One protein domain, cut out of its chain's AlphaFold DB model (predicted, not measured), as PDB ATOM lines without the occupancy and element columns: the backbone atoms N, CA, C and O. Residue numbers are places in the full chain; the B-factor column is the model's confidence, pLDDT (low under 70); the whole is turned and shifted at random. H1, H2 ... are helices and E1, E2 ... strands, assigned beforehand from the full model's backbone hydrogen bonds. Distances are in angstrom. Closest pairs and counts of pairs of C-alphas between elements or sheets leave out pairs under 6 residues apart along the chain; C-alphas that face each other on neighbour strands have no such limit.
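AT A GLANCE: This is residues 3 to 95 of the 646 residues of an uncharacterized protein of Gonium pectorale (UniProt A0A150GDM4). A small, strongly twisted six-stranded sheet with three short helices, H1, H2 and H3, packed along it makes a compact body, and one long helix, H4, runs out from this body as an arm. Residues 83 to 95, of which 83 to 94 belong to H4, stick out free, and this arm makes the longest axis. The printed part has 93 residues, with four named helices and six named strands in the order E1 E2 E3 E4 H1 H2 E5 E6 H3 H4; the sheet, of order E4 E3 E2 E1 E5 E6, is antiparallel, and the class is mixed, helices and strands. The whole is only just compact, close to loose, with a radius of gyration of the C-alphas of 14.7 A and spans of 46 by 30 by 29 A.

IN THESE COORDINATES: Find C-alpha 3 at (132.953, 6.909, -193.761), where E1, residues 3 to 5, begins. E2, residues 8 to 13, is the longest strand and covers 15.9 A from first to last C-alpha. Next come E3, residues 18 to 21, 9.6 A long, and E4, residues 24 to 27, 10.0 A long. At C-alpha 28, at (143.286, 7.352, -189.799), H1 begins and runs through residues 28 to 34 over 9.8 A. Then look for H2, residues 43 to 46, followed by E5, residues 48 to 50, and E6, residues 56 to 59. H3, residues 60 to 66, is 10.1 A long. H4, residues 71 to 94, covers 34.5 A and ends at C-alpha 94, at (158.147, -20.239, -197.603).

HOW THE PARTS SIT: Start in the sheet, where E1, E2, E3 and E4 form a meander, each strand the antiparallel neighbour of the one before. In the hairpin of E1 and E2, N 3 and O 10 are 2.8 A apart, within hydrogen-bond range. E2 pairs in a staggered way, with E1 over residues 8 to 10 and with E3 over residues 11 to 13; look at N 13 and O 18, at 2.8 A. E3 and E4 are a hairpin too, with N 19 and O 26 at 2.8 A. On the other side of E1 you find E5, antiparallel to it, with N 4 and O 48 at 2.8 A. E5 and E6 form a hairpin, with N 49 and O 58 at 2.8 A. The edge strands are E4 and E6. H1 is on the sheet at a height over the sheet of 8.5 A; it lies over E2 and runs along the strands, at 15 degrees to E2 on the local plane. H1 and H3 are on one face of the sheet, an arrangement of two layers, helices on one face of a sheet. H3 has a height over the sheet of 11.1 A, and its closest C-alphas to E5 are those of Val 60 and Trp 48, 5.5 A apart. H2 only grazes the sheet, with its residues 43 to 46. H2 touches H1, where the closest C-alphas, of Trp 43 and Val 28, are 6.7 A apart. H2 also touches H3, where the closest C-alphas, of Lys 44 and Gly 61, are 4.3 A apart. H1 and H3 are apart. H4 touches no helix and is not on the sheet. In H1, H3 and H4 every O i to N i+4 pair is within hydrogen-bond range; H2 is too short for such a pair.

THE WHOLE: The two C-alphas farthest apart are those of Thr 55 and Tyr 94, 46.1 A. Without the stretch that stands free, the body has 80 residues and spans 30 by 26 by 25 A. The printed part has no cut, and no link is long; that from H1 to H2, 8 residues, is short and the others are tight. The mean pLDDT of the printed part is 73.9; look for values under 70 at residue 15, residues 38 to 41 and residues 72 to 95, while H4 has a mean of 52.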
ATOM      1  N   VAL A   3     132.859   5.795-194.705       89.50
ATOM      2  CA  VAL A   3     132.953   6.909-193.761       89.50
ATOM      3  C   VAL A   3     133.184   8.229-194.490       89.50
ATOM      4  O   VAL A   3     133.739   8.262-195.585       89.50
ATOM      5  N   VAL A   4     132.792   9.328-193.857       89.44
ATOM      6  CA  VAL A   4     133.048  10.691-194.316       89.44
ATOM      7  C   VAL A   4     133.749  11.496-193.227       89.44
ATOM      8  O   VAL A   4     133.427  11.399-192.040       89.44
ATOM      9  N   CYS A   5     134.720  12.307-193.634       88.62
ATOM     10  CA  CYS A   5     135.369  13.303-192.792       88.62
ATOM     11  C   CYS A   5     135.435  14.622-193.563       88.62
ATOM     12  O   CYS A   5     136.021  14.674-194.640       88.62
ATOM     13  N   MET A   6     134.805  15.681-193.037       84.25
ATOM     14  CA  MET A   6     134.803  17.028-193.644       84.25
ATOM     15  C   MET A   6     134.491  17.022-195.158       84.25
ATOM     16  O   MET A   6     135.183  17.650-195.953       84.25
ATOM     17  N   GLY A   7     133.464  16.266-195.566       82.75
ATOM     18  CA  GLY A   7     133.010  16.191-196.962       82.75
ATOM     19  C   GLY A   7     133.829  15.276-197.879       82.75
ATOM     20  O   GLY A   7     133.516  15.181-199.062       82.75
ATOM     21  N   ARG A   8     134.850  14.580-197.360       88.25
ATOM     22  CA  ARG A   8     135.614  13.572-198.108       88.25
ATOM     23  C   ARG A   8     135.248  12.166-197.670       88.25
ATOM     24  O   ARG A   8     135.253  11.867-196.476       88.25
ATOM     25  N   TYR A   9     134.953  11.325-198.652       89.94
ATOM     26  CA  TYR A   9     134.509   9.950-198.461       89.94
ATOM     27  C   TYR A   9     135.688   8.997-198.533       89.94
ATOM     28  O   TYR A   9     136.576   9.163-199.364       89.94
ATOM     29  N   ALA A  10     135.679   7.997-197.667       90.50
ATOM     30  CA  ALA A  10     136.688   6.961-197.627       90.50
ATOM     31  C   ALA A  10     136.105   5.669-197.054       90.50
ATOM     32  O   ALA A  10     134.983   5.644-196.545       90.50
ATOM     33  N   GLU A  11     136.876   4.590-197.102       90.31
ATOM     34  CA  GLU A  11     136.497   3.333-196.478       90.31
ATOM     35  C   GLU A  11     137.346   3.047-195.240       90.31
ATOM     36  O   GLU A  11     138.557   2.886-195.312       90.31
ATOM     37  N   LEU A  12     136.706   2.952-194.078       85.62
ATOM     38  CA  LEU A  12     137.341   2.534-192.837       85.62
ATOM     39  C   LEU A  12     137.426   1.005-192.767       85.62
ATOM     40  O   LEU A  12     136.407   0.301-192.746       85.62
ATOM     41  N   LEU A  13     138.656   0.516-192.640       84.69
ATOM     42  CA  LEU A  13     139.008  -0.841-192.252       84.69
ATOM     43  C   LEU A  13     139.085  -0.895-190.725       84.69
ATOM     44  O   LEU A  13     140.094  -0.554-190.109       84.69
ATOM     45  N   ILE A  14     137.984  -1.302-190.099       79.00
ATOM     46  CA  ILE A  14     137.831  -1.248-188.639       79.00
ATOM     47  C   ILE A  14     138.836  -2.143-187.895       79.00
ATOM     48  O   ILE A  14     139.292  -1.774-186.816       79.00
ATOM     49  N   ARG A  15     139.217  -3.283-188.493       68.69
ATOM     50  CA  ARG A  15     140.154  -4.254-187.905       68.69
ATOM     51  C   ARG A  15     141.576  -3.710-187.833       68.69
ATOM     52  O   ARG A  15     142.203  -3.791-186.790       68.69
ATOM     53  N   THR A  16     142.058  -3.106-188.915       76.94
ATOM     54  CA  THR A  16     143.412  -2.533-188.986       76.94
ATOM     55  C   THR A  16     143.471  -1.090-188.491       76.94
ATOM     56  O   THR A  16     144.558  -0.535-188.364       76.94
ATOM     57  N   GLN A  17     142.319  -0.465-188.217       81.69
ATOM     58  CA  GLN A  17     142.198   0.971-187.946       81.69
ATOM     59  C   GLN A  17     142.879   1.811-189.043       81.69
ATOM     60  O   GLN A  17     143.591   2.778-188.769       81.69
ATOM     61  N   ARG A  18     142.685   1.419-190.306       85.94
ATOM     62  CA  ARG A  18     143.195   2.130-191.488       85.94
ATOM     63  C   ARG A  18     142.043   2.589-192.359       85.94
ATOM     64  O   ARG A  18     140.942   2.054-192.287       85.94
ATOM     65  N   VAL A  19     142.302   3.595-193.174       88.94
ATOM     66  CA  VAL A  19     141.343   4.147-194.120       88.94
ATOM     67  C   VAL A  19     141.871   3.928-195.529       88.94
ATOM     68  O   VAL A  19     143.043   4.192-195.791       88.94
ATOM     69  N   VAL A  20     141.013   3.447-196.419       90.00
ATOM     70  CA  VAL A  20     141.247   3.396-197.860       90.00
ATOM     71  C   VAL A  20     140.663   4.663-198.465       90.00
ATOM     72  O   VAL A  20     139.456   4.900-198.391       90.00
ATOM     73  N   TYR A  21     141.524   5.505-199.021       90.25
ATOM     74  CA  TYR A  21     141.145   6.752-199.675       90.25
ATOM     75  C   TYR A  21     141.929   6.879-200.980       90.25
ATOM     76  O   TYR A  21     143.158   6.824-200.947       90.25
ATOM     77  N   ASN A  22     141.227   7.040-202.109       87.75
ATOM     78  CA  ASN A  22     141.806   7.037-203.461       87.75
ATOM     79  C   ASN A  22     142.750   5.842-203.690       87.75
ATOM     80  O   ASN A  22     143.926   6.025-203.997       87.75
ATOM     81  N   ASP A  23     142.250   4.633-203.416       84.88
ATOM     82  CA  ASP A  23     142.967   3.352-203.542       84.88
ATOM     83  C   ASP A  23     144.248   3.215-202.694       84.88
ATOM     84  O   ASP A  23     144.955   2.213-202.762       84.88
ATOM     85  N   CYS A  24     144.528   4.187-201.823       83.19
ATOM     86  CA  CYS A  24     145.646   4.155-200.890       83.19
ATOM     87  C   CYS A  24     145.171   3.785-199.481       83.19
ATOM     88  O   CYS A  24     144.311   4.459-198.906       83.19
ATOM     89  N   VAL A  25     145.791   2.766-198.880       86.94
ATOM     90  CA  VAL A  25     145.573   2.405-197.470       86.94
ATOM     91  C   VAL A  25     146.472   3.258-196.576       86.94
ATOM     92  O   VAL A  25     147.698   3.189-196.651       86.94
ATOM     93  N   MET A  26     145.881   4.040-195.677       87.50
ATOM     94  CA  MET A  26     146.615   4.954-194.798       87.50
ATOM     95  C   MET A  26     146.099   4.940-193.352       87.50
ATOM     96  O   MET A  26     144.962   4.541-193.099       87.50
ATOM     97  N   PRO A  27     146.916   5.354-192.365       87.25
ATOM     98  CA  PRO A  27     146.454   5.535-190.990       87.25
ATOM     99  C   PRO A  27     145.341   6.582-190.903       87.25
ATOM    100  O   PRO A  27     145.369   7.579-191.632       87.25
ATOM    101  N   VAL A  28     144.409   6.411-189.959       85.69
ATOM    102  CA  VAL A  28     143.286   7.352-189.799       85.69
ATOM    103  C   VAL A  28     143.767   8.784-189.557       85.69
ATOM    104  O   VAL A  28     143.261   9.704-190.188       85.69
ATOM    105  N   ASN A  29     144.815   8.969-188.749       85.31
ATOM    106  CA  ASN A  29     145.389  10.293-188.477       85.31
ATOM    107  C   ASN A  29     145.913  10.984-189.750       85.31
ATOM    108  O   ASN A  29     145.829  12.204-189.884       85.31
ATOM    109  N   SER A  30     146.459  10.221-190.702       86.06
ATOM    110  CA  SER A  30     146.919  10.763-191.985       86.06
ATOM    111  C   SER A  30     145.736  11.219-192.836       86.06
ATOM    112  O   SER A  30     145.775  12.307-193.408       86.06
ATOM    113  N   PHE A  31     144.655  10.434-192.856       87.06
ATOM    114  CA  PHE A  31     143.411  10.804-193.527       87.06
ATOM    115  C   PHE A  31     142.748  12.038-192.887       87.06
ATOM    116  O   PHE A  31     142.313  12.945-193.597       87.06
ATOM    117  N   GLU A  32     142.740  12.140-191.557       86.00
ATOM    118  CA  GLU A  32     142.247  13.322-190.837       86.00
ATOM    119  C   GLU A  32     143.047  14.581-191.177       86.00
ATOM    120  O   GLU A  32     142.458  15.631-191.429       86.00
ATOM    121  N   ARG A  33     144.382  14.479-191.253       85.31
ATOM    122  CA  ARG A  33     145.248  15.582-191.695       85.31
ATOM    123  C   ARG A  33     144.945  16.011-193.124       85.31
ATOM    124  O   ARG A  33     144.859  17.209-193.375       85.31
ATOM    125  N   ILE A  34     144.745  15.055-194.034       85.44
ATOM    126  CA  ILE A  34     144.333  15.348-195.413       85.44
ATOM    127  C   ILE A  34     143.025  16.137-195.384       85.44
ATOM    128  O   ILE A  34     142.952  17.198-195.996       85.44
ATOM    129  N   CYS A  35     142.032  15.688-194.609       83.88
ATOM    130  CA  CYS A  35     140.728  16.335-194.423       83.88
ATOM    131  C   CYS A  35     140.758  17.668-193.645       83.88
ATOM    132  O   CYS A  35     139.697  18.230-193.387       83.88
ATOM    133  N   GLY A  36     141.936  18.189-193.279       81.00
ATOM    134  CA  GLY A  36     142.080  19.467-192.573       81.00
ATOM    135  C   GLY A  36     141.787  19.400-191.070       81.00
ATOM    136  O   GLY A  36     141.535  20.426-190.449       81.00
ATOM    137  N   ARG A  37     141.813  18.201-190.471       73.25
ATOM    138  CA  ARG A  37     141.433  17.932-189.073       73.25
ATOM    139  C   ARG A  37     142.584  17.342-188.247       73.25
ATOM    140  O   ARG A  37     142.402  16.381-187.505       73.25
ATOM    141  N   GLY A  38     143.778  17.922-188.378       59.69
ATOM    142  CA  GLY A  38     145.010  17.429-187.743       59.69
ATOM    143  C   GLY A  38     145.020  17.419-186.205       59.69
ATOM    144  O   GLY A  38     145.820  16.693-185.625       59.69
ATOM    145  N   ASP A  39     144.112  18.160-185.558       59.00
ATOM    146  CA  ASP A  39     144.051  18.317-184.093       59.00
ATOM    147  C   ASP A  39     143.050  17.370-183.404       59.00
ATOM    148  O   ASP A  39     142.820  17.443-182.189       59.00
ATOM    149  N   ALA A  40     142.403  16.481-184.162       59.31
ATOM    150  CA  ALA A  40     141.423  15.555-183.618       59.31
ATOM    151  C   ALA A  40     142.107  14.517-182.706       59.31
ATOM    152  O   ALA A  40     142.768  13.589-183.155       59.31
ATOM    153  N   LYS A  41     141.912  14.635-181.385       57.09
ATOM    154  CA  LYS A  41     142.507  13.710-180.395       57.09
ATOM    155  C   LYS A  41     142.000  12.263-180.502       57.09
ATOM    156  O   LYS A  41     142.595  11.374-179.896       57.09
ATOM    157  N   LYS A  42     140.870  12.022-181.182       73.38
ATOM    158  CA  LYS A  42     140.221  10.706-181.300       73.38
ATOM    159  C   LYS A  42     139.468  10.598-182.629       73.38
ATOM    160  O   LYS A  42     138.398  11.189-182.784       73.38
ATOM    161  N   TRP A  43     139.957   9.754-183.530       81.25
ATOM    162  CA  TRP A  43     139.336   9.531-184.839       81.25
ATOM    163  C   TRP A  43     137.883   9.025-184.784       81.25
ATOM    164  O   TRP A  43     137.070   9.244-185.680       81.25
ATOM    165  N   LYS A  44     137.516   8.380-183.676       83.50
ATOM    166  CA  LYS A  44     136.169   7.849-183.429       83.50
ATOM    167  C   LYS A  44     135.092   8.940-183.439       83.50
ATOM    168  O   LYS A  44     133.961   8.675-183.817       83.50
ATOM    169  N   SER A  45     135.435  10.160-183.031       81.81
ATOM    170  CA  SER A  45     134.513  11.305-183.048       81.81
ATOM    171  C   SER A  45     134.570  12.116-184.343       81.81
ATOM    172  O   SER A  45     133.697  12.944-184.592       81.81
ATOM    173  N   SER A  46     135.612  11.928-185.152       82.62
ATOM    174  CA  SER A  46     135.848  12.752-186.333       82.62
ATOM    175  C   SER A  46     135.321  12.120-187.619       82.62
ATOM    176  O   SER A  46     134.895  12.861-188.508       82.62
ATOM    177  N   LEU A  47     135.316  10.787-187.696       87.88
ATOM    178  CA  LEU A  47     134.744  10.021-188.795       87.88
ATOM    179  C   LEU A  47     133.248   9.801-188.586       87.88
ATOM    180  O   LEU A  47     132.812   9.412-187.499       87.88
ATOM    181  N   TRP A  48     132.478   9.999-189.650       90.12
ATOM    182  CA  TRP A  48     131.034   9.797-189.675       90.12
ATOM    183  C   TRP A  48     130.680   8.657-190.614       90.12
ATOM    184  O   TRP A  48     131.236   8.558-191.701       90.12
ATOM    185  N   LEU A  49     129.761   7.792-190.201       87.62
ATOM    186  CA  LEU A  49     129.191   6.767-191.067       87.62
ATOM    187  C   LEU A  49     128.297   7.427-192.108       87.62
ATOM    188  O   LEU A  49     127.577   8.372-191.784       87.62
ATOM    189  N   VAL A  50     128.327   6.900-193.325       87.62
ATOM    190  CA  VAL A  50     127.459   7.334-194.422       87.62
ATOM    191  C   VAL A  50     126.478   6.233-194.790       87.62
ATOM    192  O   VAL A  50     126.817   5.050-194.711       87.62
ATOM    193  N   ASP A  51     125.262   6.627-195.152       81.62
ATOM    194  CA  ASP A  51     124.265   5.724-195.727       81.62
ATOM    195  C   ASP A  51     124.581   5.379-197.198       81.62
ATOM    196  O   ASP A  51     125.584   5.816-197.771       81.62
ATOM    197  N   GLU A  52     123.722   4.569-197.820       76.56
ATOM    198  CA  GLU A  52     123.852   4.174-199.230       76.56
ATOM    199  C   GLU A  52     123.756   5.359-200.204       76.56
ATOM    200  O   GLU A  52     124.255   5.274-201.325       76.56
ATOM    201  N   GLN A  53     123.171   6.474-199.764       77.50
ATOM    202  CA  GLN A  53     122.957   7.702-200.532       77.50
ATOM    203  C   GLN A  53     124.073   8.740-200.287       77.50
ATOM    204  O   GLN A  53     124.078   9.799-200.912       77.50
ATOM    205  N   GLY A  54     125.048   8.430-199.422       75.38
ATOM    206  CA  GLY A  54     126.186   9.287-199.090       75.38
ATOM    207  C   GLY A  54     125.916  10.309-197.982       75.38
ATOM    208  O   GLY A  54     126.775  11.143-197.701       75.38
ATOM    209  N   THR A  55     124.767  10.260-197.313       83.94
ATOM    210  CA  THR A  55     124.424  11.210-196.249       83.94
ATOM    211  C   THR A  55     125.121  10.826-194.936       83.94
ATOM    212  O   THR A  55     125.081   9.657-194.540       83.94
ATOM    213  N   PRO A  56     125.756  11.773-194.213       85.69
ATOM    214  CA  PRO A  56     126.356  11.495-192.910       85.69
ATOM    215  C   PRO A  56     125.276  11.174-191.865       85.69
ATOM    216  O   PRO A  56     124.403  11.996-191.602       85.69
ATOM    217  N   LEU A  57     125.360  10.004-191.230       85.19
ATOM    218  CA  LEU A  57     124.381   9.544-190.240       85.19
ATOM    219  C   LEU A  57     124.805   9.840-188.799       85.19
ATOM    220  O   LEU A  57     124.079  10.474-188.039       85.19
ATOM    221  N   ARG A  58     125.953   9.299-188.380       85.00
ATOM    222  CA  ARG A  58     126.427   9.369-186.988       85.00
ATOM    223  C   ARG A  58     127.942   9.191-186.890       85.00
ATOM    224  O   ARG A  58     128.521   8.558-187.778       85.00
ATOM    225  N   PRO A  59     128.585   9.657-185.807       88.25
ATOM    226  CA  PRO A  59     129.990   9.377-185.545       88.25
ATOM    227  C   PRO A  59     130.263   7.876-185.413       88.25
ATOM    228  O   PRO A  59     129.469   7.127-184.839       88.25
ATOM    229  N   VAL A  60     131.429   7.431-185.880       85.75
ATOM    230  CA  VAL A  60     131.851   6.024-185.760       85.75
ATOM    231  C   VAL A  60     131.954   5.593-184.289       85.75
ATOM    232  O   VAL A  60     131.638   4.455-183.950       85.75
ATOM    233  N   GLY A  61     132.332   6.503-183.392       83.38
ATOM    234  CA  GLY A  61     132.414   6.266-181.950       83.38
ATOM    235  C   GLY A  61     131.093   5.834-181.318       83.38
ATOM    236  O   GLY A  61     131.105   4.963-180.452       83.38
ATOM    237  N   ASP A  62     129.967   6.360-181.799       83.69
ATOM    238  CA  ASP A  62     128.641   6.005-181.283       83.69
ATOM    239  C   ASP A  62     128.235   4.592-181.716       83.69
ATOM    240  O   ASP A  62     127.616   3.856-180.948       83.69
ATOM    241  N   LEU A  63     128.616   4.181-182.932       81.81
ATOM    242  CA  LEU A  63     128.431   2.801-183.385       81.81
ATOM    243  C   LEU A  63     129.291   1.839-182.560       81.81
ATOM    244  O   LEU A  63     128.785   0.828-182.084       81.81
ATOM    245  N   LEU A  64     130.568   2.172-182.353       81.31
ATOM    246  CA  LEU A  64     131.479   1.364-181.539       81.31
ATOM    247  C   LEU A  64     130.962   1.208-180.102       81.31
ATOM    248  O   LEU A  64     131.011   0.111-179.556       81.31
ATOM    249  N   GLY A  65     130.413   2.278-179.519       75.75
ATOM    250  CA  GLY A  65     129.789   2.243-178.197       75.75
ATOM    251  C   GLY A  65     128.571   1.317-178.135       75.75
ATOM    252  O   GLY A  65     128.470   0.518-177.209       75.75
ATOM    253  N   ARG A  66     127.681   1.360-179.137       75.94
ATOM    254  CA  ARG A  66     126.509   0.460-179.208       75.94
ATOM    255  C   ARG A  66     126.885  -1.009-179.377       75.94
ATOM    256  O   ARG A  66     126.183  -1.869-178.866       75.94
ATOM    257  N   LEU A  67     127.974  -1.281-180.088       73.25
ATOM    258  CA  LEU A  67     128.489  -2.636-180.296       73.25
ATOM    259  C   LEU A  67     129.388  -3.116-179.143       73.25
ATOM    260  O   LEU A  67     129.982  -4.183-179.248       73.25
ATOM    261  N   ASN A  68     129.518  -2.334-178.065       72.56
ATOM    262  CA  ASN A  68     130.405  -2.609-176.931       72.56
ATOM    263  C   ASN A  68     131.892  -2.793-177.322       72.56
ATOM    264  O   ASN A  68     132.671  -3.439-176.623       72.56
ATOM    265  N   ILE A  69     132.318  -2.188-178.437       72.50
ATOM    266  CA  ILE A  69     133.687  -2.282-178.955       72.50
ATOM    267  C   ILE A  69     134.541  -1.179-178.318       72.50
ATOM    268  O   ILE A  69     134.547  -0.015-178.735       72.50
ATOM    269  N   ASN A  70     135.297  -1.549-177.286       77.81
ATOM    270  CA  ASN A  70     136.166  -0.629-176.556       77.81
ATOM    271  C   ASN A  70     137.574  -0.496-177.194       77.81
ATOM    272  O   ASN A  70     137.893  -1.086-178.227       77.81
ATOM    273  N   HIS A  71     138.433   0.351-176.610       73.19
ATOM    274  CA  HIS A  71     139.799   0.565-177.115       73.19
ATOM    275  C   HIS A  71     140.669  -0.699-177.047       73.19
ATOM    276  O   HIS A  71     141.506  -0.893-177.922       73.19
ATOM    277  N   THR A  72     140.470  -1.552-176.042       65.25
ATOM    278  CA  THR A  72     141.206  -2.811-175.875       65.25
ATOM    279  C   THR A  72     140.879  -3.785-177.004       65.25
ATOM    280  O   THR A  72     141.794  -4.327-177.613       65.25
ATOM    281  N   VAL A  73     139.596  -3.916-177.357       61.12
ATOM    282  CA  VAL A  73     139.134  -4.764-178.470       61.12
ATOM    283  C   VAL A  73     139.711  -4.282-179.804       61.12
ATOM    284  O   VAL A  73     140.291  -5.061-180.554       61.12
ATOM    285  N   LEU A  74     139.650  -2.974-180.076       68.81
ATOM    286  CA  LEU A  74     140.215  -2.396-181.304       68.81
ATOM    287  C   LEU A  74     141.740  -2.535-181.390       68.81
ATOM    288  O   LEU A  74     142.272  -2.732-182.484       68.81
ATOM    289  N   ALA A  75     142.448  -2.413-180.265       67.25
ATOM    290  CA  ALA A  75     143.890  -2.636-180.209       67.25
ATOM    291  C   ALA A  75     144.239  -4.112-180.465       67.25
ATOM    292  O   ALA A  75     145.176  -4.384-181.209       67.25
ATOM    293  N   GLY A  76     143.447  -5.043-179.922       54.25
ATOM    294  CA  GLY A  76     143.574  -6.475-180.197       54.25
ATOM    295  C   GLY A  76     143.352  -6.808-181.673       54.25
ATOM    296  O   GLY A  76     144.167  -7.493-182.280       54.25
ATOM    297  N   TRP A  77     142.313  -6.248-182.301       62.16
ATOM    298  CA  TRP A  77     142.062  -6.453-183.732       62.16
ATOM    299  C   TRP A  77     143.193  -5.929-184.621       62.16
ATOM    300  O   TRP A  77     143.568  -6.600-185.582       62.16
ATOM    301  N   ALA A  78     143.761  -4.768-184.284       62.62
ATOM    302  CA  ALA A  78     144.875  -4.196-185.034       62.62
ATOM    303  C   ALA A  78     146.152  -5.040-184.894       62.62
ATOM    304  O   ALA A  78     146.837  -5.269-185.890       62.62
ATOM    305  N   ALA A  79     146.441  -5.546-183.690       53.16
ATOM    306  CA  ALA A  79     147.574  -6.438-183.443       53.16
ATOM    307  C   ALA A  79     147.431  -7.768-184.201       53.16
ATOM    308  O   ALA A  79     148.362  -8.187-184.888       53.16
ATOM    309  N   ASN A  80     146.243  -8.374-184.168       46.84
ATOM    310  CA  ASN A  80     145.965  -9.618-184.885       46.84
ATOM    311  C   ASN A  80     146.081  -9.444-186.402       46.84
ATOM    312  O   ASN A  80     146.647 -10.294-187.082       46.84
ATOM    313  N   ALA A  81     145.570  -8.335-186.947       51.81
ATOM    314  CA  ALA A  81     145.673  -8.058-188.375       51.81
ATOM    315  C   ALA A  81     147.136  -7.872-188.816       51.81
ATOM    316  O   ALA A  81     147.530  -8.379-189.863       51.81
ATOM    317  N   GLN A  82     147.962  -7.220-187.991       53.66
ATOM    318  CA  GLN A  82     149.397  -7.089-188.246       53.66
ATOM    319  C   GLN A  82     150.113  -8.448-188.205       53.66
ATOM    320  O   GLN A  82     150.974  -8.716-189.039       53.66
ATOM    321  N   GLN A  83     149.752  -9.327-187.268       44.72
ATOM    322  CA  GLN A  83     150.305 -10.683-187.200       44.72
ATOM    323  C   GLN A  83     149.870 -11.550-188.390       44.72
ATOM    324  O   GLN A  83     150.683 -12.307-188.914       44.72
ATOM    325  N   HIS A  84     148.633 -11.391-188.864       45.38
ATOM    326  CA  HIS A  84     148.141 -12.068-190.063       45.38
ATOM    327  C   HIS A  84     148.892 -11.625-191.328       45.38
ATOM    328  O   HIS A  84     149.267 -12.462-192.139       45.38
ATOM    329  N   GLU A  85     149.177 -10.328-191.494       51.88
ATOM    330  CA  GLU A  85     150.008  -9.833-192.607       51.88
ATOM    331  C   GLU A  85     151.437 -10.404-192.560       51.88
ATOM    332  O   GLU A  85     152.003 -10.763-193.593       51.88
ATOM    333  N   VAL A  86     152.025 -10.529-191.365       46.03
ATOM    334  CA  VAL A  86     153.344 -11.161-191.179       46.03
ATOM    335  C   VAL A  86     153.299 -12.646-191.542       46.03
ATOM    336  O   VAL A  86     154.225 -13.143-192.183       46.03
ATOM    337  N   TYR A  87     152.223 -13.339-191.172       39.97
ATOM    338  CA  TYR A  87     152.014 -14.742-191.512       39.97
ATOM    339  C   TYR A  87     151.826 -14.960-193.017       39.97
ATOM    340  O   TYR A  87     152.485 -15.826-193.580       39.97
ATOM    341  N   GLU A  88     151.002 -14.156-193.692       44.25
ATOM    342  CA  GLU A  88     150.824 -14.255-195.148       44.25
ATOM    343  C   GLU A  88     152.129 -13.954-195.893       44.25
ATOM    344  O   GLU A  88     152.490 -14.668-196.821       44.25
ATOM    345  N   ARG A  89     152.921 -12.984-195.422       46.88
ATOM    346  CA  ARG A  89     154.245 -12.701-195.994       46.88
ATOM    347  C   ARG A  89     155.239 -13.844-195.782       46.88
ATOM    348  O   ARG A  89     156.065 -14.116-196.648       46.88
ATOM    349  N   TRP A  90     155.175 -14.514-194.634       45.28
ATOM    350  CA  TRP A  90     155.942 -15.733-194.378       45.28
ATOM    351  C   TRP A  90     155.465 -16.884-195.278       45.28
ATOM    352  O   TRP A  90     156.283 -17.583-195.869       45.28
ATOM    353  N   ARG A  91     154.153 -17.042-195.463       42.09
ATOM    354  CA  ARG A  91     153.554 -18.048-196.347       42.09
ATOM    355  C   ARG A  91     153.919 -17.819-197.812       42.09
ATOM    356  O   ARG A  91     154.236 -18.780-198.500       42.09
ATOM    357  N   GLU A  92     153.932 -16.582-198.291       49.81
ATOM    358  CA  GLU A  92     154.425 -16.254-199.634       49.81
ATOM    359  C   GLU A  92     155.923 -16.559-199.778       49.81
ATOM    360  O   GLU A  92     156.360 -17.042-200.819       49.81
ATOM    361  N   MET A  93     156.709 -16.327-198.723       42.44
ATOM    362  CA  MET A  93     158.158 -16.543-198.730       42.44
ATOM    363  C   MET A  93     158.555 -18.028-198.639       42.44
ATOM    364  O   MET A  93     159.579 -18.410-199.198       42.44
ATOM    365  N   TYR A  94     157.764 -18.862-197.952       39.75
ATOM    366  CA  TYR A  94     158.147 -20.239-197.603       39.75
ATOM    367  C   TYR A  94     157.117 -21.320-197.969       39.75
ATOM    368  O   TYR A  94     157.440 -22.504-197.957       39.75
ATOM    369  N   GLY A  95     155.881 -20.950-198.308       41.53
ATOM    370  CA  GLY A  95     154.792 -21.876-198.641       41.53
ATOM    371  C   GLY A  95     154.666 -22.213-200.131       41.53
ATOM    372  O   GLY A  95     153.874 -23.082-200.486       41.53
TER     373      GLY A  95